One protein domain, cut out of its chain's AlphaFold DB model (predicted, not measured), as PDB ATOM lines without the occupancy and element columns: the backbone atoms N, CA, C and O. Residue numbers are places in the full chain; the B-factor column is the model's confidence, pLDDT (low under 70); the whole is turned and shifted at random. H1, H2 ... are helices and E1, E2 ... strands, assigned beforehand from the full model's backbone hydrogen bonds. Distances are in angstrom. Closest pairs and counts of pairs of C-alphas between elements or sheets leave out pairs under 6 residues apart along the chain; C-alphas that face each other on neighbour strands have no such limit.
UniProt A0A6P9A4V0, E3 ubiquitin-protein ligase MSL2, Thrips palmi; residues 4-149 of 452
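What this domain is: This is residues 4 to 149 of the 452 residues of the protein "E3 ubiquitin-protein ligase MSL2" of Thrips palmi (UniProt A0A6P9A4V0). A long helical hairpin, H1 and H2, makes one side of a rod-shaped body, with H3 beside H1, and H5 set steeply across H2 and H3. Beyond one end of these helices, a head of mostly unnamed loop, residues 63 to 102, reaches away from the small strand hairpin E1 and E2; at the opposite end, residues 22 to 27 stick out. The printed part has 146 residues, with five named helices and two named strands in the order H1 H2 E1 E2 H3 H4 H5; the two-stranded sheet, E1 - E2, is antiparallel. The class is mostly helix, and the whole is only just loose, close to compact, with a radius of gyration of the C-alphas of 17.8 A and spans of 60 by 29 by 27 A.

How they stand to each other: H1, residues 4 to 16, and H2, residues 26 to 46, form a helical hairpin: they touch, closest at the C-alphas of Leu 6 and Leu 43, 5.4 A, at a shallow tilt of 24 degrees, opposite ways. E1, residues 59 to 62, and E2, residues 103 to 105, form an antiparallel hairpin, with N 61 and O 104 at 2.9 A, within hydrogen-bond range. Residues 59 to 60 of E1 also pair, antiparallel, with residues 79 to 80. H3, residues 107 to 125, touches H1, closest at the C-alphas of Ser 11 and Leu 119, 7.0 A, at a shallow tilt of 21 degrees, the same way. H4, residues 127 to 134, is close to H3 but not clearly touching, about perpendicular at 78 degrees; their closest C-alphas, of Ile 123 and Tyr 129, are 6.0 A apart. The hub is H5, residues 138 to 147, which touches H2, H3 and H4. Its closest C-alphas to H3 are those of Ala 147 and Thr 121, 4.7 A, at a steep tilt of 62 degrees, opposite ways; H3 touches it with residues 116 to 124 alone. H2 touches H5 with residues 37 to 44 alone, closest at the C-alphas of His 37 and Leu 139, 6.5 A. H5 and H4 are closest at the C-alphas of Val 140 and Leu 132, 6.4 A. H1 and H5 are apart. Every O i to N i+4 pair is within hydrogen-bond range in H1 and H3, against 13 of 17 in H2, 3 of 4 in H4 and 5 of 6 in H5.

Where its parts are: H1 begins at C-alpha 4, (-50.841, 23.876, -12.351), and is 18.3 A long. H2 measures 31.7 A, E1 10.4 A, E2 6.9 A and H3 27.4 A. H4 is 11.3 A long, and H5, 14.8 A long, ends at C-alpha 147, (-58.995, 34.616, -24.202).

The domain as a whole: The C-alphas of Asp 24 and Glu 68, the two farthest apart, are 60.1 A from each other. The printed part has no cut; the links H2 to E1 and E1 to E2 are long, with 12 and 40 residues. The mean pLDDT of the printed part is 84.7, and it is under 70 in residues 18 to 31, 64 to 73 and 135 to 136.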
ATOM      1  N   THR A   4     -49.597  24.527 -12.786       93.56
ATOM      2  CA  THR A   4     -50.841  23.876 -12.351       93.56
ATOM      3  C   THR A   4     -51.332  24.435 -11.018       93.56
ATOM      4  O   THR A   4     -52.518  24.709 -10.860       93.56
ATOM      5  N   SER A   5     -50.422  24.662 -10.064       93.50
ATOM      6  CA  SER A   5     -50.786  25.242  -8.763       93.50
ATOM      7  C   SER A   5     -51.305  26.673  -8.900       93.50
ATOM      8  O   SER A   5     -52.307  27.021  -8.283       93.50
ATOM      9  N   LEU A   6     -50.673  27.472  -9.768       94.94
ATOM     10  CA  LEU A   6     -51.109  28.836 -10.058       94.94
ATOM     11  C   LEU A   6     -52.489  28.848 -10.712       94.94
ATOM     12  O   LEU A   6     -53.324  29.667 -10.336       94.94
ATOM     13  N   PHE A   7     -52.746  27.924 -11.639       96.69
ATOM     14  CA  PHE A   7     -54.051  27.801 -12.278       96.69
ATOM     15  C   PHE A   7     -55.140  27.485 -11.253       96.69
ATOM     16  O   PHE A   7     -56.115  28.219 -11.169       96.69
ATOM     17  N   VAL A   8     -54.950  26.464 -10.411       95.81
ATOM     18  CA  VAL A   8     -55.941  26.082  -9.388       95.81
ATOM     19  C   VAL A   8     -56.232  27.235  -8.424       95.81
ATOM     20  O   VAL A   8     -57.396  27.499  -8.121       95.81
ATOM     21  N   SER A   9     -55.198  27.939  -7.953       93.88
ATOM     22  CA  SER A   9     -55.378  29.105  -7.082       93.88
ATOM     23  C   SER A   9     -56.131  30.237  -7.779       93.88
ATOM     24  O   SER A   9     -57.044  30.801  -7.188       93.88
ATOM     25  N   THR A  10     -55.788  30.540  -9.033       93.75
ATOM     26  CA  THR A  10     -56.433  31.619  -9.798       93.75
ATOM     27  C   THR A  10     -57.899  31.291 -10.080       93.75
ATOM     28  O   THR A  10     -58.772  32.108  -9.808       93.75
ATOM     29  N   SER A  11     -58.189  30.073 -10.545       93.88
ATOM     30  CA  SER A  11     -59.554  29.621 -10.830       93.88
ATOM     31  C   SER A  11     -60.442  29.638  -9.589       93.88
ATOM     32  O   SER A  11     -61.605  30.012  -9.679       93.88
ATOM     33  N   ARG A  12     -59.901  29.274  -8.418       92.75
ATOM     34  CA  ARG A  12     -60.644  29.332  -7.152       92.75
ATOM     35  C   ARG A  12     -61.098  30.756  -6.833       92.75
ATOM     36  O   ARG A  12     -62.272  30.940  -6.546       92.75
ATOM     37  N   VAL A  13     -60.193  31.733  -6.919       89.94
ATOM     38  CA  VAL A  13     -60.513  33.147  -6.656       89.94
ATOM     39  C   VAL A  13     -61.584  33.643  -7.631       89.94
ATOM     40  O   VAL A  13     -62.582  34.207  -7.202       89.94
ATOM     41  N   VAL A  14     -61.427  33.350  -8.927       89.31
ATOM     42  CA  VAL A  14     -62.385  33.751  -9.975       89.31
ATOM     43  C   VAL A  14     -63.784  33.185  -9.721       89.31
ATOM     44  O   VAL A  14     -64.767  33.908  -9.841       89.31
ATOM     45  N   LEU A  15     -63.882  31.903  -9.363       87.69
ATOM     46  CA  LEU A  15     -65.170  31.239  -9.139       87.69
ATOM     47  C   LEU A  15     -65.810  31.619  -7.796       87.69
ATOM     48  O   LEU A  15     -67.029  31.586  -7.676       87.69
ATOM     49  N   GLN A  16     -65.013  31.974  -6.784       84.44
ATOM     50  CA  GLN A  16     -65.520  32.449  -5.493       84.44
ATOM     51  C   GLN A  16     -66.052  33.883  -5.580       84.44
ATOM     52  O   GLN A  16     -67.097  34.165  -5.008       84.44
ATOM     53  N   ALA A  17     -65.399  34.743  -6.368       75.81
ATOM     54  CA  ALA A  17     -65.783  36.143  -6.566       75.81
ATOM     55  C   ALA A  17     -67.185  36.350  -7.169       75.81
ATOM     56  O   ALA A  17     -67.671  37.471  -7.194       75.81
ATOM     57  N   GLN A  18     -67.806  35.306  -7.723       65.25
ATOM     58  CA  GLN A  18     -69.147  35.366  -8.314       65.25
ATOM     59  C   GLN A  18     -70.252  34.886  -7.369       65.25
ATOM     60  O   GLN A  18     -71.420  35.125  -7.641       65.25
ATOM     61  N   ASN A  19     -69.911  34.227  -6.261       62.12
ATOM     62  CA  ASN A  19     -70.916  33.744  -5.308       62.12
ATOM     63  C   ASN A  19     -71.261  34.781  -4.226       62.12
ATOM     64  O   ASN A  19     -72.125  34.516  -3.398       62.12
ATOM     65  N   GLU A  20     -70.579  35.931  -4.196       58.28
ATOM     66  CA  GLU A  20     -70.737  36.957  -3.151       58.28
ATOM     67  C   GLU A  20     -71.648  38.128  -3.569       58.28
ATOM     68  O   GLU A  20     -71.802  39.081  -2.809       58.28
ATOM     69  N   ASP A  21     -72.311  38.035  -4.731       49.53
ATOM     70  CA  ASP A  21     -73.185  39.081  -5.292       49.53
ATOM     71  C   ASP A  21     -74.487  39.337  -4.484       49.53
ATOM     72  O   ASP A  21     -75.252  40.229  -4.838       49.53
ATOM     73  N   ASP A  22     -74.722  38.632  -3.365       51.09
ATOM     74  CA  ASP A  22     -75.945  38.734  -2.542       51.09
ATOM     75  C   ASP A  22     -75.745  39.335  -1.131       51.09
ATOM     76  O   ASP A  22     -76.663  39.300  -0.306       51.09
ATOM     77  N   SER A  23     -74.584  39.919  -0.803       49.75
ATOM     78  CA  SER A  23     -74.405  40.568   0.510       49.75
ATOM     79  C   SER A  23     -73.672  41.908   0.453       49.75
ATOM     80  O   SER A  23     -72.589  42.030  -0.112       49.75
ATOM     81  N   ASP A  24     -74.299  42.904   1.079       48.47
ATOM     82  CA  ASP A  24     -73.921  44.311   1.269       48.47
ATOM     83  C   ASP A  24     -72.555  44.485   1.978       48.47
ATOM     84  O   ASP A  24     -72.465  44.931   3.122       48.47
ATOM     85  N   SER A  25     -71.463  44.061   1.330       51.09
ATOM     86  CA  SER A  25     -70.093  44.202   1.835       51.09
ATOM     87  C   SER A  25     -69.109  44.573   0.716       51.09
ATOM     88  O   SER A  25     -68.385  43.762   0.141       51.09
ATOM     89  N   THR A  26     -69.048  45.869   0.418       55.56
ATOM     90  CA  THR A  26     -68.119  46.505  -0.539       55.56
ATOM     91  C   THR A  26     -66.627  46.245  -0.272       55.56
ATOM     92  O   THR A  26     -65.800  46.439  -1.164       55.56
ATOM     93  N   ASP A  27     -66.259  45.769   0.919       52.88
ATOM     94  CA  ASP A  27     -64.860  45.551   1.299       52.88
ATOM     95  C   ASP A  27     -64.289  44.196   0.838       52.88
ATOM     96  O   ASP A  27     -63.075  44.081   0.646       52.88
ATOM     97  N   LEU A  28     -65.121  43.170   0.601       51.28
ATOM     98  CA  LEU A  28     -64.629  41.809   0.327       51.28
ATOM     99  C   LEU A  28     -64.320  41.558  -1.159       51.28
ATOM    100  O   LEU A  28     -63.280  40.979  -1.492       51.28
ATOM    101  N   SER A  29     -65.141  42.101  -2.065       59.22
ATOM    102  CA  SER A  29     -64.901  42.027  -3.515       59.22
ATOM    103  C   SER A  29     -63.561  42.671  -3.903       59.22
ATOM    104  O   SER A  29     -62.832  42.150  -4.750       59.22
ATOM    105  N   THR A  30     -63.166  43.736  -3.198       62.38
ATOM    106  CA  THR A  30     -61.877  44.429  -3.352       62.38
ATOM    107  C   THR A  30     -60.671  43.536  -3.011       62.38
ATOM    108  O   THR A  30     -59.616  43.646  -3.644       62.38
ATOM    109  N   SER A  31     -60.809  42.598  -2.064       69.62
ATOM    110  CA  SER A  31     -59.739  41.642  -1.726       69.62
ATOM    111  C   SER A  31     -59.554  40.582  -2.813       69.62
ATOM    112  O   SER A  31     -58.421  40.294  -3.210       69.62
ATOM    113  N   SER A  32     -60.655  40.035  -3.338       74.19
ATOM    114  CA  SER A  32     -60.623  39.086  -4.460       74.19
ATOM    115  C   SER A  32     -59.969  39.711  -5.702       74.19
ATOM    116  O   SER A  32     -59.141  39.089  -6.377       74.19
ATOM    117  N   TRP A  33     -60.234  41.003  -5.927       76.00
ATOM    118  CA  TRP A  33     -59.582  41.805  -6.960       76.00
ATOM    119  C   TRP A  33     -58.065  41.883  -6.806       76.00
ATOM    120  O   TRP A  33     -57.327  41.599  -7.756       76.00
ATOM    121  N   ALA A  34     -57.583  42.243  -5.616       83.25
ATOM    122  CA  ALA A  34     -56.152  42.349  -5.344       83.25
ATOM    123  C   ALA A  34     -55.423  41.013  -5.574       83.25
ATOM    124  O   ALA A  34     -54.316  40.983  -6.128       83.25
ATOM    125  N   ASP A  35     -56.059  39.897  -5.211       88.50
ATOM    126  CA  ASP A  35     -55.511  38.568  -5.460       88.50
ATOM    127  C   ASP A  35     -55.457  38.218  -6.946       88.50
ATOM    128  O   ASP A  35     -54.467  37.636  -7.398       88.50
ATOM    129  N   LEU A  36     -56.451  38.619  -7.735       88.12
ATOM    130  CA  LEU A  36     -56.472  38.373  -9.176       88.12
ATOM    131  C   LEU A  36     -55.382  39.183  -9.903       88.12
ATOM    132  O   LEU A  36     -54.622  38.618 -10.697       88.12
ATOM    133  N   HIS A  37     -55.211  40.461  -9.540       89.00
ATOM    134  CA  HIS A  37     -54.102  41.310 -10.004       89.00
ATOM    135  C   HIS A  37     -52.726  40.737  -9.672       89.00
ATOM    136  O   HIS A  37     -51.771  40.921 -10.429       89.00
ATOM    137  N   ARG A  38     -52.618  40.022  -8.553       91.75
ATOM    138  CA  ARG A  38     -51.385  39.349  -8.163       91.75
ATOM    139  C   ARG A  38     -51.194  38.048  -8.935       91.75
ATOM    140  O   ARG A  38     -50.108  37.816  -9.455       91.75
ATOM    141  N   LEU A  39     -52.203  37.181  -8.989       93.62
ATOM    142  CA  LEU A  39     -52.077  35.802  -9.467       93.62
ATOM    143  C   LEU A  39     -52.024  35.684 -10.993       93.62
ATOM    144  O   LEU A  39     -51.204  34.913 -11.496       93.62
ATOM    145  N   VAL A  40     -52.840  36.445 -11.731       93.75
ATOM    146  CA  VAL A  40     -52.930  36.317 -13.197       93.75
ATOM    147  C   VAL A  40     -51.591  36.588 -13.892       93.75
ATOM    148  O   VAL A  40     -51.199  35.753 -14.711       93.75
ATOM    149  N   PRO A  41     -50.818  37.643 -13.558       94.62
ATOM    150  CA  PRO A  41     -49.498  37.843 -14.152       94.62
ATOM    151  C   PRO A  41     -48.530  36.686 -13.879       94.62
ATOM    152  O   PRO A  41     -47.776  36.291 -14.768       94.62
ATOM    153  N   TYR A  42     -48.563  36.089 -12.679       95.44
ATOM    154  CA  TYR A  42     -47.728  34.922 -12.372       95.44
ATOM    155  C   TYR A  42     -48.162  33.684 -13.154       95.44
ATOM    156  O   TYR A  42     -47.303  32.965 -13.676       95.44
ATOM    157  N   LEU A  43     -49.471  33.435 -13.248       96.38
ATOM    158  CA  LEU A  43     -50.020  32.333 -14.033       96.38
ATOM    159  C   LEU A  43     -49.626  32.484 -15.500       96.38
ATOM    160  O   LEU A  43     -49.003  31.575 -16.051       96.38
ATOM    161  N   ARG A  44     -49.877  33.659 -16.086       96.31
ATOM    162  CA  ARG A  44     -49.429  34.009 -17.434       96.31
ATOM    163  C   ARG A  44     -47.937  33.699 -17.575       96.31
ATOM    164  O   ARG A  44     -47.542  32.933 -18.455       96.31
ATOM    165  N   GLN A  45     -47.088  34.284 -16.732       95.19
ATOM    166  CA  GLN A  45     -45.635  34.146 -16.854       95.19
ATOM    167  C   GLN A  45     -45.193  32.675 -16.816       95.19
ATOM    168  O   GLN A  45     -44.262  32.291 -17.523       95.19
ATOM    169  N   SER A  46     -45.874  31.842 -16.023       95.31
ATOM    170  CA  SER A  46     -45.603  30.404 -15.932       95.31
ATOM    171  C   SER A  46     -45.989  29.614 -17.196       95.31
ATOM    172  O   SER A  46     -45.428  28.548 -17.442       95.31
ATOM    173  N   LEU A  47     -46.889  30.163 -18.017       96.50
ATOM    174  CA  LEU A  47     -47.351  29.622 -19.302       96.50
ATOM    175  C   LEU A  47     -46.672  30.286 -20.514       96.50
ATOM    176  O   LEU A  47     -47.071  30.063 -21.658       96.50
ATOM    177  N   SER A  48     -45.656  31.119 -20.275       96.62
ATOM    178  CA  SER A  48     -44.969  31.875 -21.321       96.62
ATOM    179  C   SER A  48     -43.719  31.168 -21.823       96.62
ATOM    180  O   SER A  48     -42.957  30.549 -21.074       96.62
ATOM    181  N   CYS A  49     -43.455  31.327 -23.111       96.88
ATOM    182  CA  CYS A  49     -42.241  30.849 -23.738       96.88
ATOM    183  C   CYS A  49     -41.025  31.650 -23.276       96.88
ATOM    184  O   CYS A  49     -40.980  32.873 -23.404       96.88
ATOM    185  N   THR A  50     -39.964  30.964 -22.858       95.56
ATOM    186  CA  THR A  50     -38.716  31.637 -22.460       95.56
ATOM    187  C   THR A  50     -37.947  32.280 -23.620       95.56
ATOM    188  O   THR A  50     -36.979  32.993 -23.373       95.56
ATOM    189  N   VAL A  51     -38.352  32.056 -24.875       96.69
ATOM    190  CA  VAL A  51     -37.731  32.638 -26.079       96.69
ATOM    191  C   VAL A  51     -38.573  33.793 -26.625       96.69
ATOM    192  O   VAL A  51     -38.094  34.927 -26.649       96.69
ATOM    193  N   CYS A  52     -39.824  33.546 -27.034       96.94
ATOM    194  CA  CYS A  52     -40.661  34.603 -27.610       96.94
ATOM    195  C   CYS A  52     -41.337  35.495 -26.555       96.94
ATOM    196  O   CYS A  52     -41.576  36.659 -26.857       96.94
ATOM    197  N   ALA A  53     -41.509  35.021 -25.311       95.38
ATOM    198  CA  ALA A  53     -42.269  35.655 -24.218       95.38
ATOM    199  C   ALA A  53     -43.802  35.687 -24.396       95.38
ATOM    200  O   ALA A  53     -44.514  36.168 -23.515       95.38
ATOM    201  N   ASN A  54     -44.311  35.102 -25.480       96.94
ATOM    202  CA  ASN A  54     -45.744  34.896 -25.689       96.94
ATOM    203  C   ASN A  54     -46.207  33.607 -24.996       96.94
ATOM    204  O   ASN A  54     -45.374  32.797 -24.564       96.94
ATOM    205  N   LEU A  55     -47.523  33.397 -24.920       97.44
ATOM    206  CA  LEU A  55     -48.092  32.114 -24.504       97.44
ATOM    207  C   LEU A  55     -47.522  30.971 -25.353       97.44
ATOM    208  O   LEU A  55     -47.289  31.107 -26.556       97.44
ATOM    209  N   LEU A  56     -47.239  29.854 -24.692       97.12
ATOM    210  CA  LEU A  56     -46.658  28.684 -25.335       97.12
ATOM    211  C   LEU A  56     -47.625  28.102 -26.374       97.12
ATOM    212  O   LEU A  56     -48.772  27.831 -26.058       97.12
ATOM    213  N   VAL A  57     -47.134  27.838 -27.581       96.81
ATOM    214  CA  VAL A  57     -47.835  27.054 -28.610       96.81
ATOM    215  C   VAL A  57     -47.039  25.777 -28.812       96.81
ATOM    216  O   VAL A  57     -45.818  25.857 -28.987       96.81
ATOM    217  N   GLU A  58     -47.707  24.624 -28.728       95.12
ATOM    218  CA  GLU A  58     -47.057  23.306 -28.703       95.12
ATOM    219  C   GLU A  58     -45.886  23.286 -27.694       95.12
ATOM    220  O   GLU A  58     -44.717  23.351 -28.086       95.12
ATOM    221  N   PRO A  59     -46.166  23.315 -26.378       95.25
ATOM    222  CA  PRO A  59     -45.140  23.495 -25.356       95.25
ATOM    223  C   PRO A  59     -44.173  22.312 -25.278       95.25
ATOM    224  O   PRO A  59     -44.584  21.161 -25.151       95.25
ATOM    225  N   TYR A  60     -42.878  22.617 -25.231       94.38
ATOM    226  CA  TYR A  60     -41.809  21.668 -24.938       94.38
ATOM    227  C   TYR A  60     -41.107  22.014 -23.621       94.38
ATOM    228  O   TYR A  60     -40.820  23.180 -23.316       94.38
ATOM    229  N   THR A  61     -40.768  20.973 -22.867       91.75
ATOM    230  CA  THR A  61     -40.116  21.036 -21.553       91.75
ATOM    231  C   THR A  61     -38.803  20.256 -21.610       91.75
ATOM    232  O   THR A  61     -38.771  19.208 -22.254       91.75
ATOM    233  N   PRO A  62     -37.718  20.723 -20.960       89.62
ATOM    234  CA  PRO A  62     -36.498  19.927 -20.847       89.62
ATOM    235  C   PRO A  62     -36.820  18.612 -20.129       89.62
ATOM    236  O   PRO A  62     -37.424  18.649 -19.055       89.62
ATOM    237  N   SER A  63     -36.463  17.474 -20.718       83.12
ATOM    238  CA  SER A  63     -36.643  16.177 -20.076       83.12
ATOM    239  C   SER A  63     -35.748  16.066 -18.841       83.12
ATOM    240  O   SER A  63     -34.638  16.598 -18.791       83.12
ATOM    241  N   ASP A  64     -36.230  15.345 -17.831       66.81
ATOM    242  CA  ASP A  64     -35.469  15.065 -16.607       66.81
ATOM    243  C   ASP A  64     -34.311  14.067 -16.850       66.81
ATOM    244  O   ASP A  64     -33.504  13.785 -15.962       66.81
ATOM    245  N   SER A  65     -34.205  13.525 -18.067       51.16
ATOM    246  CA  SER A  65     -33.212  12.532 -18.459       51.16
ATOM    247  C   SER A  65     -31.954  13.213 -18.999       51.16
ATOM    248  O   SER A  65     -31.891  13.503 -20.190       51.16
ATOM    249  N   LEU A  66     -30.982  13.461 -18.110       50.16
ATOM    250  CA  LEU A  66     -29.513  13.453 -18.329       50.16
ATOM    251  C   LEU A  66     -28.782  14.424 -17.383       50.16
ATOM    252  O   LEU A  66     -27.958  15.243 -17.783       50.16
ATOM    253  N   SER A  67     -28.996  14.273 -16.077       46.53
ATOM    254  CA  SER A  67     -27.869  14.462 -15.161       46.53
ATOM    255  C   SER A  67     -27.659  13.158 -14.402       46.53
ATOM    256  O   SER A  67     -28.306  12.921 -13.383       46.53
ATOM    257  N   GLU A  68     -26.736  12.323 -14.882       47.75
ATOM    258  CA  GLU A  68     -26.234  11.137 -14.161       47.75
ATOM    259  C   GLU A  68     -25.698  11.491 -12.756       47.75
ATOM    260  O   GLU A  68     -25.542  10.636 -11.893       47.75
ATOM    261  N   ALA A  69     -25.493  12.781 -12.482       47.06
ATOM    262  CA  ALA A  69     -25.086  13.332 -11.200       47.06
ATOM    263  C   ALA A  69     -26.264  13.828 -10.331       47.06
ATOM    264  O   ALA A  69     -26.173  14.918  -9.770       47.06
ATOM    265  N   GLY A  70     -27.376  13.086 -10.238       46.03
ATOM    266  CA  GLY A  70     -28.367  13.181  -9.139       46.03
ATOM    267  C   GLY A  70     -28.888  14.578  -8.743       46.03
ATOM    268  O   GLY A  70     -29.371  14.758  -7.629       46.03
ATOM    269  N   THR A  71     -28.771  15.579  -9.618       49.97
ATOM    270  CA  THR A  71     -29.066  16.997  -9.345       49.97
ATOM    271  C   THR A  71     -29.806  17.604 -10.538       49.97
ATOM    272  O   THR A  71     -29.535  18.733 -10.957       49.97
ATOM    273  N   ALA A  72     -30.737  16.844 -11.116       51.59
ATOM    274  CA  ALA A  72     -31.632  17.335 -12.152       51.59
ATOM    275  C   ALA A  72     -32.648  18.276 -11.491       51.59
ATOM    276  O   ALA A  72     -33.654  17.860 -10.922       51.59
ATOM    277  N   GLY A  73     -32.338  19.569 -11.488       57.47
ATOM    278  CA  GLY A  73     -33.321  20.592 -11.166       57.47
ATOM    279  C   GLY A  73     -34.236  20.786 -12.369       57.47
ATOM    280  O   GLY A  73     -33.786  21.327 -13.380       57.47
ATOM    281  N   SER A  74     -35.508  20.397 -12.263       74.75
ATOM    282  CA  SER A  74     -36.519  20.723 -13.272       74.75
ATOM    283  C   SER A  74     -36.745  22.238 -13.274       74.75
ATOM    284  O   SER A  74     -37.429  22.829 -12.440       74.75
ATOM    285  N   CYS A  75     -36.070  22.921 -14.190       86.00
ATOM    286  CA  CYS A  75     -35.979  24.378 -14.174       86.00
ATOM    287  C   CYS A  75     -37.255  25.106 -14.636       86.00
ATOM    288  O   CYS A  75     -37.276  26.332 -14.611       86.00
ATOM    289  N   GLN A  76     -38.299  24.369 -15.045       89.19
ATOM    290  CA  GLN A  76     -39.591  24.896 -15.522       89.19
ATOM    291  C   GLN A  76     -39.448  25.968 -16.626       89.19
ATOM    292  O   GLN A  76     -40.248  26.891 -16.731       89.19
ATOM    293  N   HIS A  77     -38.402  25.865 -17.457       91.88
ATOM    294  CA  HIS A  77     -38.181  26.759 -18.595       91.88
ATOM    295  C   HIS A  77     -38.689  26.120 -19.884       91.88
ATOM    296  O   HIS A  77     -37.977  25.368 -20.559       91.88
ATOM    297  N   HIS A  78     -39.925  26.457 -20.217       93.75
ATOM    298  CA  HIS A  78     -40.642  25.930 -21.368       93.75
ATOM    299  C   HIS A  78     -40.391  26.775 -22.626       93.75
ATOM    300  O   HIS A  78     -40.043  27.965 -22.551       93.75
ATOM    301  N   VAL A  79     -40.538  26.152 -23.794       95.94
ATOM    302  CA  VAL A  79     -40.428  26.806 -25.108       95.94
ATOM    303  C   VAL A  79     -41.523  26.307 -26.046       95.94
ATOM    304  O   VAL A  79     -42.026  25.207 -25.861       95.94
ATOM    305  N   CYS A  80     -41.880  27.094 -27.060       97.06
ATOM    306  CA  CYS A  80     -42.768  26.638 -28.130       97.06
ATOM    307  C   CYS A  80     -42.008  25.685 -29.053       97.06
ATOM    308  O   CYS A  80     -40.781  25.814 -29.174       97.06
ATOM    309  N   ARG A  81     -42.722  24.838 -29.798       95.50
ATOM    310  CA  ARG A  81     -42.129  24.027 -30.873       95.50
ATOM    311  C   ARG A  81     -41.290  24.865 -31.841       95.50
ATOM    312  O   ARG A  81     -40.129  24.553 -32.081       95.50
ATOM    313  N   ALA A  82     -41.840  25.987 -32.307       96.00
ATOM    314  CA  ALA A  82     -41.159  26.916 -33.216       96.00
ATOM    315  C   ALA A  82     -39.988  27.691 -32.574       96.00
ATOM    316  O   ALA A  82     -39.191  28.310 -33.268       96.00
ATOM    317  N   CYS A  83     -39.870  27.680 -31.243       96.56
ATOM    318  CA  CYS A  83     -38.826  28.392 -30.497       96.56
ATOM    319  C   CYS A  83     -37.664  27.484 -30.060       96.56
ATOM    320  O   CYS A  83     -36.780  27.919 -29.309       96.56
ATOM    321  N   ARG A  84     -37.661  26.214 -30.480       92.75
ATOM    322  CA  ARG A  84     -36.589  25.263 -30.171       92.75
ATOM    323  C   ARG A  84     -35.283  25.728 -30.830       92.75
ATOM    324  O   ARG A  84     -35.278  26.111 -31.991       92.75
ATOM    325  N   GLY A  85     -34.188  25.762 -30.068       90.69
ATOM    326  CA  GLY A  85     -32.905  26.328 -30.515       90.69
ATOM    327  C   GLY A  85     -32.794  27.860 -30.425       90.69
ATOM    328  O   GLY A  85     -31.722  28.408 -30.665       90.69
ATOM    329  N   GLY A  86     -33.866  28.567 -30.050       92.81
ATOM    330  CA  GLY A  86     -33.857  30.027 -29.934       92.81
ATOM    331  C   GLY A  86     -33.064  30.567 -28.734       92.81
ATOM    332  O   GLY A  86     -32.752  29.863 -27.776       92.81
ATOM    333  N   ARG A  87     -32.763  31.871 -28.734       93.06
ATOM    334  CA  ARG A  87     -32.091  32.521 -27.597       93.06
ATOM    335  C   ARG A  87     -33.087  32.821 -26.475       93.06
ATOM    336  O   ARG A  87     -33.958  33.675 -26.620       93.06
ATOM    337  N   LYS A  88     -32.916  32.169 -25.324       92.81
ATOM    338  CA  LYS A  88     -33.758  32.385 -24.136       92.81
ATOM    339  C   LYS A  88     -33.552  33.777 -23.531       92.81
ATOM    340  O   LYS A  88     -32.420  34.199 -23.293       92.81
ATOM    341  N   LYS A  89     -34.650  34.450 -23.193       92.44
ATOM    342  CA  LYS A  89     -34.723  35.756 -22.517       92.44
ATOM    343  C   LYS A  89     -34.666  35.609 -20.985       92.44
ATOM    344  O   LYS A  89     -35.432  36.236 -20.263       92.44
ATOM    345  N   LEU A  90     -33.764  34.767 -20.476       90.06
ATOM    346  CA  LEU A  90     -33.599  34.513 -19.038       90.06
ATOM    347  C   LEU A  90     -32.405  35.296 -18.483       90.06
ATOM    348  O   LEU A  90     -31.319  35.281 -19.068       90.06
ATOM    349  N   LYS A  91     -32.589  35.957 -17.336       88.25
ATOM    350  CA  LYS A  91     -31.524  36.648 -16.597       88.25
ATOM    351  C   LYS A  91     -31.581  36.245 -15.114       88.25
ATOM    352  O   LYS A  91     -32.561  36.585 -14.460       88.25
ATOM    353  N   PRO A  92     -30.554  35.566 -14.568       88.69
ATOM    354  CA  PRO A  92     -29.399  34.980 -15.260       88.69
ATOM    355  C   PRO A  92     -29.801  33.814 -16.182       88.69
ATOM    356  O   PRO A  92     -30.891  33.256 -16.067       88.69
ATOM    357  N   SER A  93     -28.910  33.421 -17.096       88.00
ATOM    358  CA  SER A  93     -29.128  32.242 -17.942       88.00
ATOM    359  C   SER A  93     -29.239  30.973 -17.092       88.00
ATOM    360  O   SER A  93     -28.425  30.761 -16.191       88.00
ATOM    361  N   CYS A  94     -30.190  30.095 -17.409       88.38
ATOM    362  CA  CYS A  94     -30.332  28.820 -16.716       88.38
ATOM    363  C   CYS A  94     -29.276  27.805 -17.182       88.38
ATOM    364  O   CYS A  94     -29.057  27.624 -18.379       88.38
ATOM    365  N   SER A  95     -28.636  27.118 -16.232       86.38
ATOM    366  CA  SER A  95     -27.640  26.082 -16.521       86.38
ATOM    367  C   SER A  95     -28.232  24.710 -16.844       86.38
ATOM    368  O   SER A  95     -27.522  23.897 -17.419       86.38
ATOM    369  N   TRP A  96     -29.490  24.450 -16.475       84.06
ATOM    370  CA  TRP A  96     -30.111  23.117 -16.535       84.06
ATOM    371  C   TRP A  96     -30.853  22.811 -17.833       84.06
ATOM    372  O   TRP A  96     -31.188  21.667 -18.088       84.06
ATOM    373  N   CYS A  97     -31.128  23.820 -18.654       86.75
ATOM    374  CA  CYS A  97     -31.880  23.651 -19.890       86.75
ATOM    375  C   CYS A  97     -31.131  24.260 -21.071       86.75
ATOM    376  O   CYS A  97     -31.649  25.144 -21.749       86.75
ATOM    377  N   LYS A  98     -29.871  23.890 -21.274       85.81
ATOM    378  CA  LYS A  98     -29.116  24.390 -22.432       85.81
ATOM    379  C   LYS A  98     -29.408  23.570 -23.682       85.81
ATOM    380  O   LYS A  98     -29.585  24.147 -24.749       85.81
ATOM    381  N   ASP A  99     -29.529  22.264 -23.503       86.12
ATOM    382  CA  ASP A  99     -29.634  21.315 -24.600       86.12
ATOM    383  C   ASP A  99     -31.091  21.186 -25.043       86.12
ATOM    384  O   ASP A  99     -31.967  20.777 -24.279       86.12
ATOM    385  N   TYR A 100     -31.358  21.593 -26.283       86.81
ATOM    386  CA  TYR A 100     -32.695  21.554 -26.874       86.81
ATOM    387  C   TYR A 100     -33.089  20.164 -27.380       86.81
ATOM    388  O   TYR A 100     -34.276  19.918 -27.571       86.81
ATOM    389  N   ASP A 101     -32.135  19.252 -27.554       86.44
ATOM    390  CA  ASP A 101     -32.409  17.876 -27.986       86.44
ATOM    391  C   ASP A 101     -33.076  17.047 -26.882       86.44
ATOM    392  O   ASP A 101     -33.828  16.120 -27.160       86.44
ATOM    393  N   ALA A 102     -32.877  17.441 -25.621       85.56
ATOM    394  CA  ALA A 102     -33.559  16.861 -24.470       85.56
ATOM    395  C   ALA A 102     -34.997  17.392 -24.295       85.56
ATOM    396  O   ALA A 102     -35.693  16.993 -23.369       85.56
ATOM    397  N   TYR A 103     -35.472  18.324 -25.126       91.44
ATOM    398  CA  TYR A 103     -36.819  18.865 -24.965       91.44
ATOM    399  C   TYR A 103     -37.879  17.906 -25.509       91.44
ATOM    400  O   TYR A 103     -37.877  17.562 -26.690       91.44
ATOM    401  N   ILE A 104     -38.842  17.564 -24.658       91.69
ATOM    402  CA  ILE A 104     -39.996  16.724 -24.995       91.69
ATOM    403  C   ILE A 104     -41.284  17.544 -24.977       91.69
ATOM    404  O   ILE A 104     -41.391  18.527 -24.237       91.69
ATOM    405  N   GLU A 105     -42.261  17.148 -25.795       93.38
ATOM    406  CA  GLU A 105     -43.584  17.772 -25.794       93.38
ATOM    407  C   GLU A 105     -44.249  17.581 -24.425       93.38
ATOM    408  O   GLU A 105     -44.192  16.508 -23.820       93.38
ATOM    409  N   ASN A 106     -44.880  18.638 -23.925       92.94
ATOM    410  CA  ASN A 106     -45.552  18.637 -22.640       92.94
ATOM    411  C   ASN A 106     -47.065  18.779 -22.824       92.94
ATOM    412  O   ASN A 106     -47.623  19.876 -22.794       92.94
ATOM    413  N   VAL A 107     -47.732  17.635 -22.965       92.12
ATOM    414  CA  VAL A 107     -49.188  17.569 -23.161       92.12
ATOM    415  C   VAL A 107     -49.949  18.222 -22.000       92.12
ATOM    416  O   VAL A 107     -50.945  18.902 -22.226       92.12
ATOM    417  N   LEU A 108     -49.457  18.093 -20.762       92.06
ATOM    418  CA  LEU A 108     -50.086  18.706 -19.585       92.06
ATOM    419  C   LEU A 108     -50.129  20.233 -19.678       92.06
ATOM    420  O   LEU A 108     -51.159  20.834 -19.385       92.06
ATOM    421  N   LEU A 109     -49.035  20.869 -20.102       94.00
ATOM    422  CA  LEU A 109     -49.020  22.312 -20.329       94.00
ATOM    423  C   LEU A 109     -49.948  22.707 -21.468       94.00
ATOM    424  O   LEU A 109     -50.610  23.732 -21.358       94.00
ATOM    425  N   ARG A 110     -50.031  21.889 -22.521       94.44
ATOM    426  CA  ARG A 110     -50.941  22.132 -23.643       94.44
ATOM    427  C   ARG A 110     -52.403  22.130 -23.186       94.44
ATOM    428  O   ARG A 110     -53.135  23.066 -23.492       94.44
ATOM    429  N   ILE A 111     -52.790  21.168 -22.343       94.38
ATOM    430  CA  ILE A 111     -54.102  21.148 -21.671       94.38
ATOM    431  C   ILE A 111     -54.277  22.389 -20.789       94.38
ATOM    432  O   ILE A 111     -55.305  23.061 -20.855       94.38
ATOM    433  N   LEU A 112     -53.270  22.731 -19.983       95.56
ATOM    434  CA  LEU A 112     -53.343  23.858 -19.057       95.56
ATOM    435  C   LEU A 112     -53.506  25.208 -19.772       95.56
ATOM    436  O   LEU A 112     -54.219  26.072 -19.269       95.56
ATOM    437  N   LEU A 113     -52.896  25.384 -20.947       96.62
ATOM    438  CA  LEU A 113     -53.095  26.556 -21.806       96.62
ATOM    439  C   LEU A 113     -54.539  26.646 -22.310       96.62
ATOM    440  O   LEU A 113     -55.113  27.732 -22.293       96.62
ATOM    441  N   GLN A 114     -55.161  25.520 -22.677       95.31
ATOM    442  CA  GLN A 114     -56.589  25.503 -23.019       95.31
ATOM    443  C   GLN A 114     -57.466  25.856 -21.814       95.31
ATOM    444  O   GLN A 114     -58.425  26.618 -21.944       95.31
ATOM    445  N   CYS A 115     -57.129  25.352 -20.626       95.62
ATOM    446  CA  CYS A 115     -57.826  25.719 -19.397       95.62
ATOM    447  C   CYS A 115     -57.668  27.213 -19.079       95.62
ATOM    448  O   CYS A 115     -58.646  27.864 -18.719       95.62
ATOM    449  N   TYR A 116     -56.464  27.769 -19.246       96.88
ATOM    450  CA  TYR A 116     -56.197  29.196 -19.069       96.88
ATOM    451  C   TYR A 116     -57.000  30.045 -20.058       96.88
ATOM    452  O   TYR A 116     -57.672  30.980 -19.631       96.88
ATOM    453  N   LYS A 117     -57.035  29.659 -21.339       96.31
ATOM    454  CA  LYS A 117     -57.890  30.293 -22.349       96.31
ATOM    455  C   LYS A 117     -59.347  30.326 -21.905       96.31
ATOM    456  O   LYS A 117     -59.958  31.387 -21.891       96.31
ATOM    457  N   LYS A 118     -59.899  29.176 -21.501       95.31
ATOM    458  CA  LYS A 118     -61.294  29.082 -21.049       95.31
ATOM    459  C   LYS A 118     -61.563  29.910 -19.796       95.31
ATOM    460  O   LYS A 118     -62.611  30.543 -19.728       95.31
ATOM    461  N   LEU A 119     -60.628  29.952 -18.847       94.94
ATOM    462  CA  LEU A 119     -60.732  30.806 -17.665       94.94
ATOM    463  C   LEU A 119     -60.760  32.291 -18.053       94.94
ATOM    464  O   LEU A 119     -61.611  33.026 -17.566       94.94
ATOM    465  N   CYS A 120     -59.880  32.725 -18.954       95.38
ATOM    466  CA  CYS A 120     -59.864  34.097 -19.457       95.38
ATOM    467  C   CYS A 120     -61.151  34.448 -20.213       95.38
ATOM    468  O   CYS A 120     -61.758  35.469 -19.906       95.38
ATOM    469  N   THR A 121     -61.625  33.580 -21.116       95.12
ATOM    470  CA  THR A 121     -62.919  33.756 -21.799       95.12
ATOM    471  C   THR A 121     -64.073  33.856 -20.799       95.12
ATOM    472  O   THR A 121     -64.943  34.715 -20.931       95.12
ATOM    473  N   TYR A 122     -64.068  33.016 -19.762       93.25
ATOM    474  CA  TYR A 122     -65.066  33.086 -18.700       93.25
ATOM    475  C   TYR A 122     -65.017  34.438 -17.984       93.25
ATOM    476  O   TYR A 122     -66.038  35.118 -17.924       93.25
ATOM    477  N   ILE A 123     -63.837  34.893 -17.544       90.81
ATOM    478  CA  ILE A 123     -63.686  36.210 -16.905       90.81
ATOM    479  C   ILE A 123     -64.243  37.308 -17.820       90.81
ATOM    480  O   ILE A 123     -65.063  38.091 -17.350       90.81
ATOM    481  N   THR A 124     -63.908  37.316 -19.119       91.38
ATOM    482  CA  THR A 124     -64.424  38.322 -20.072       91.38
ATOM    483  C   THR A 124     -65.951  38.333 -20.205       91.38
ATOM    484  O   THR A 124     -66.525  39.371 -20.520       91.38
ATOM    485  N   SER A 125     -66.618  37.208 -19.928       89.38
ATOM    486  CA  SER A 125     -68.084  37.101 -19.955       89.38
ATOM    487  C   SER A 125     -68.771  37.521 -18.646       89.38
ATOM    488  O   SER A 125     -69.977  37.762 -18.634       89.38
ATOM    489  N   THR A 126     -68.024  37.637 -17.545       86.19
ATOM    490  CA  THR A 126     -68.567  37.987 -16.220       86.19
ATOM    491  C   THR A 126     -68.658  39.497 -15.991       86.19
ATOM    492  O   THR A 126     -67.965  40.296 -16.628       86.19
ATOM    493  N   ALA A 127     -69.475  39.909 -15.015       80.19
ATOM    494  CA  ALA A 127     -69.559  41.306 -14.579       80.19
ATOM    495  C   ALA A 127     -68.211  41.860 -14.080       80.19
ATOM    496  O   ALA A 127     -67.955  43.061 -14.198       80.19
ATOM    497  N   LEU A 128     -67.323  40.978 -13.611       75.81
ATOM    498  CA  LEU A 128     -65.970  41.312 -13.168       75.81
ATOM    499  C   LEU A 128     -65.170  42.024 -14.266       75.81
ATOM    500  O   LEU A 128     -64.491  43.015 -14.000       75.81
ATOM    501  N   TYR A 129     -65.291  41.577 -15.517       83.94
ATOM    502  CA  TYR A 129     -64.560  42.178 -16.631       83.94
ATOM    503  C   TYR A 129     -64.969  43.627 -16.906       83.94
ATOM    504  O   TYR A 129     -64.118  44.456 -17.219       83.94
ATOM    505  N   ARG A 130     -66.244  43.982 -16.704       82.56
ATOM    506  CA  ARG A 130     -66.692  45.378 -16.850       82.56
ATOM    507  C   ARG A 130     -65.996  46.296 -15.847       82.56
ATOM    508  O   ARG A 130     -65.552  47.379 -16.221       82.56
ATOM    509  N   SER A 131     -65.841  45.831 -14.607       78.00
ATOM    510  CA  SER A 131     -65.126  46.567 -13.559       78.00
ATOM    511  C   SER A 131     -63.630  46.716 -13.882       78.00
ATOM    512  O   SER A 131     -63.056  47.793 -13.730       78.00
ATOM    513  N   LEU A 132     -63.011  45.665 -14.435       79.25
ATOM    514  CA  LEU A 132     -61.613  45.679 -14.890       79.25
ATOM    515  C   LEU A 132     -61.336  46.690 -15.999       79.25
ATOM    516  O   LEU A 132     -60.302  47.364 -15.977       79.25
ATOM    517  N   VAL A 133     -62.239  46.753 -16.980       84.38
ATOM    518  CA  VAL A 133     -62.122  47.655 -18.129       84.38
ATOM    519  C   VAL A 133     -62.303  49.103 -17.681       84.38
ATOM    520  O   VAL A 133     -61.510  49.955 -18.073       84.38
ATOM    521  N   ALA A 134     -63.274  49.376 -16.804       77.81
ATOM    522  CA  ALA A 134     -63.490  50.713 -16.250       77.81
ATOM    523  C   ALA A 134     -62.271  51.230 -15.460       77.81
ATOM    524  O   ALA A 134     -61.974  52.422 -15.493       77.81
ATOM    525  N   GLY A 135     -61.537  50.331 -14.795       69.56
ATOM    526  CA  GLY A 135     -60.316  50.651 -14.053       69.56
ATOM    527  C   GLY A 135     -59.044  50.804 -14.897       69.56
ATOM    528  O   GLY A 135     -57.991  51.079 -14.325       69.56
ATOM    529  N   GLY A 136     -59.096  50.604 -16.223       66.75
ATOM    530  CA  GLY A 136     -57.948  50.813 -17.120       66.75
ATOM    531  C   GLY A 136     -56.707  49.988 -16.756       66.75
ATOM    532  O   GLY A 136     -55.584  50.488 -16.803       66.75
ATOM    533  N   SER A 137     -56.895  48.739 -16.325       78.94
ATOM    534  CA  SER A 137     -55.801  47.948 -15.756       78.94
ATOM    535  C   SER A 137     -55.002  47.154 -16.796       78.94
ATOM    536  O   SER A 137     -55.570  46.515 -17.678       78.94
ATOM    537  N   SER A 138     -53.676  47.067 -16.618       87.44
ATOM    538  CA  SER A 138     -52.789  46.199 -17.424       87.44
ATOM    539  C   SER A 138     -53.155  44.710 -17.349       87.44
ATOM    540  O   SER A 138     -52.659  43.887 -18.112       87.44
ATOM    541  N   LEU A 139     -54.002  44.338 -16.390       90.56
ATOM    542  CA  LEU A 139     -54.542  42.997 -16.232       90.56
ATOM    543  C   LEU A 139     -55.537  42.643 -17.352       90.56
ATOM    544  O   LEU A 139     -55.570  41.489 -17.775       90.56
ATOM    545  N   VAL A 140     -56.298  43.621 -17.857       92.06
ATOM    546  CA  VAL A 140     -57.246  43.436 -18.971       92.06
ATOM    547  C   VAL A 140     -56.528  42.925 -20.214       92.06
ATOM    548  O   VAL A 140     -56.989  41.973 -20.836       92.06
ATOM    549  N   GLU A 141     -55.365  43.496 -20.536       93.38
ATOM    550  CA  GLU A 141     -54.559  43.086 -21.690       93.38
ATOM    551  C   GLU A 141     -54.138  41.614 -21.592       93.38
ATOM    552  O   GLU A 141     -54.280  40.860 -22.552       93.38
ATOM    553  N   LEU A 142     -53.698  41.175 -20.406       95.00
ATOM    554  CA  LEU A 142     -53.305  39.781 -20.172       95.00
ATOM    555  C   LEU A 142     -54.494  38.819 -20.273       95.00
ATOM    556  O   LEU A 142     -54.338  37.696 -20.754       95.00
ATOM    557  N   ILE A 143     -55.668  39.237 -19.793       94.50
ATOM    558  CA  ILE A 143     -56.896  38.438 -19.867       94.50
ATOM    559  C   ILE A 143     -57.349  38.304 -21.322       94.50
ATOM    560  O   ILE A 143     -57.642  37.190 -21.752       94.50
ATOM    561  N   ASN A 144     -57.352  39.397 -22.083       94.50
ATOM    562  CA  ASN A 144     -57.733  39.376 -23.495       94.50
ATOM    563  C   ASN A 144     -56.767  38.527 -24.320       94.50
ATOM    564  O   ASN A 144     -57.211  37.666 -25.076       94.50
ATOM    565  N   GLU A 145     -55.458  38.657 -24.092       96.06
ATOM    566  CA  GLU A 145     -54.469  37.798 -24.744       96.06
ATOM    567  C   GLU A 145     -54.699  36.308 -24.426       96.06
ATOM    568  O   GLU A 145     -54.590  35.449 -25.302       96.06
ATOM    569  N   GLY A 146     -55.048  35.988 -23.175       95.69
ATOM    570  CA  GLY A 146     -55.413  34.630 -22.776       95.69
ATOM    571  C   GLY A 146     -56.688  34.128 -23.462       95.69
ATOM    572  O   GLY A 146     -56.720  32.988 -23.922       95.69
ATOM    573  N   ALA A 147     -57.722  34.966 -23.568       95.81
ATOM    574  CA  ALA A 147     -58.995  34.616 -24.202       95.81
ATOM    575  C   ALA A 147     -58.853  34.399 -25.721       95.81
ATOM    576  O   ALA A 147     -59.460  33.483 -26.283       95.81
ATOM    577  N   GLU A 148     -58.007  35.199 -26.371       95.56
ATOM    578  CA  GLU A 148     -57.711  35.128 -27.804       95.56
ATOM    579  C   GLU A 148     -56.657  34.075 -28.164       95.56
ATOM    580  O   GLU A 148     -56.367  33.872 -29.343       95.56
ATOM    581  N   PHE A 149     -56.095  33.370 -27.178       96.06
ATOM    582  CA  PHE A 149     -55.074  32.353 -27.402       96.06
ATOM    583  C   PHE A 149     -55.530  31.291 -28.422       96.06
ATOM    584  O   PHE A 149     -56.623  30.717 -28.325       96.06
TER     585      PHE A 149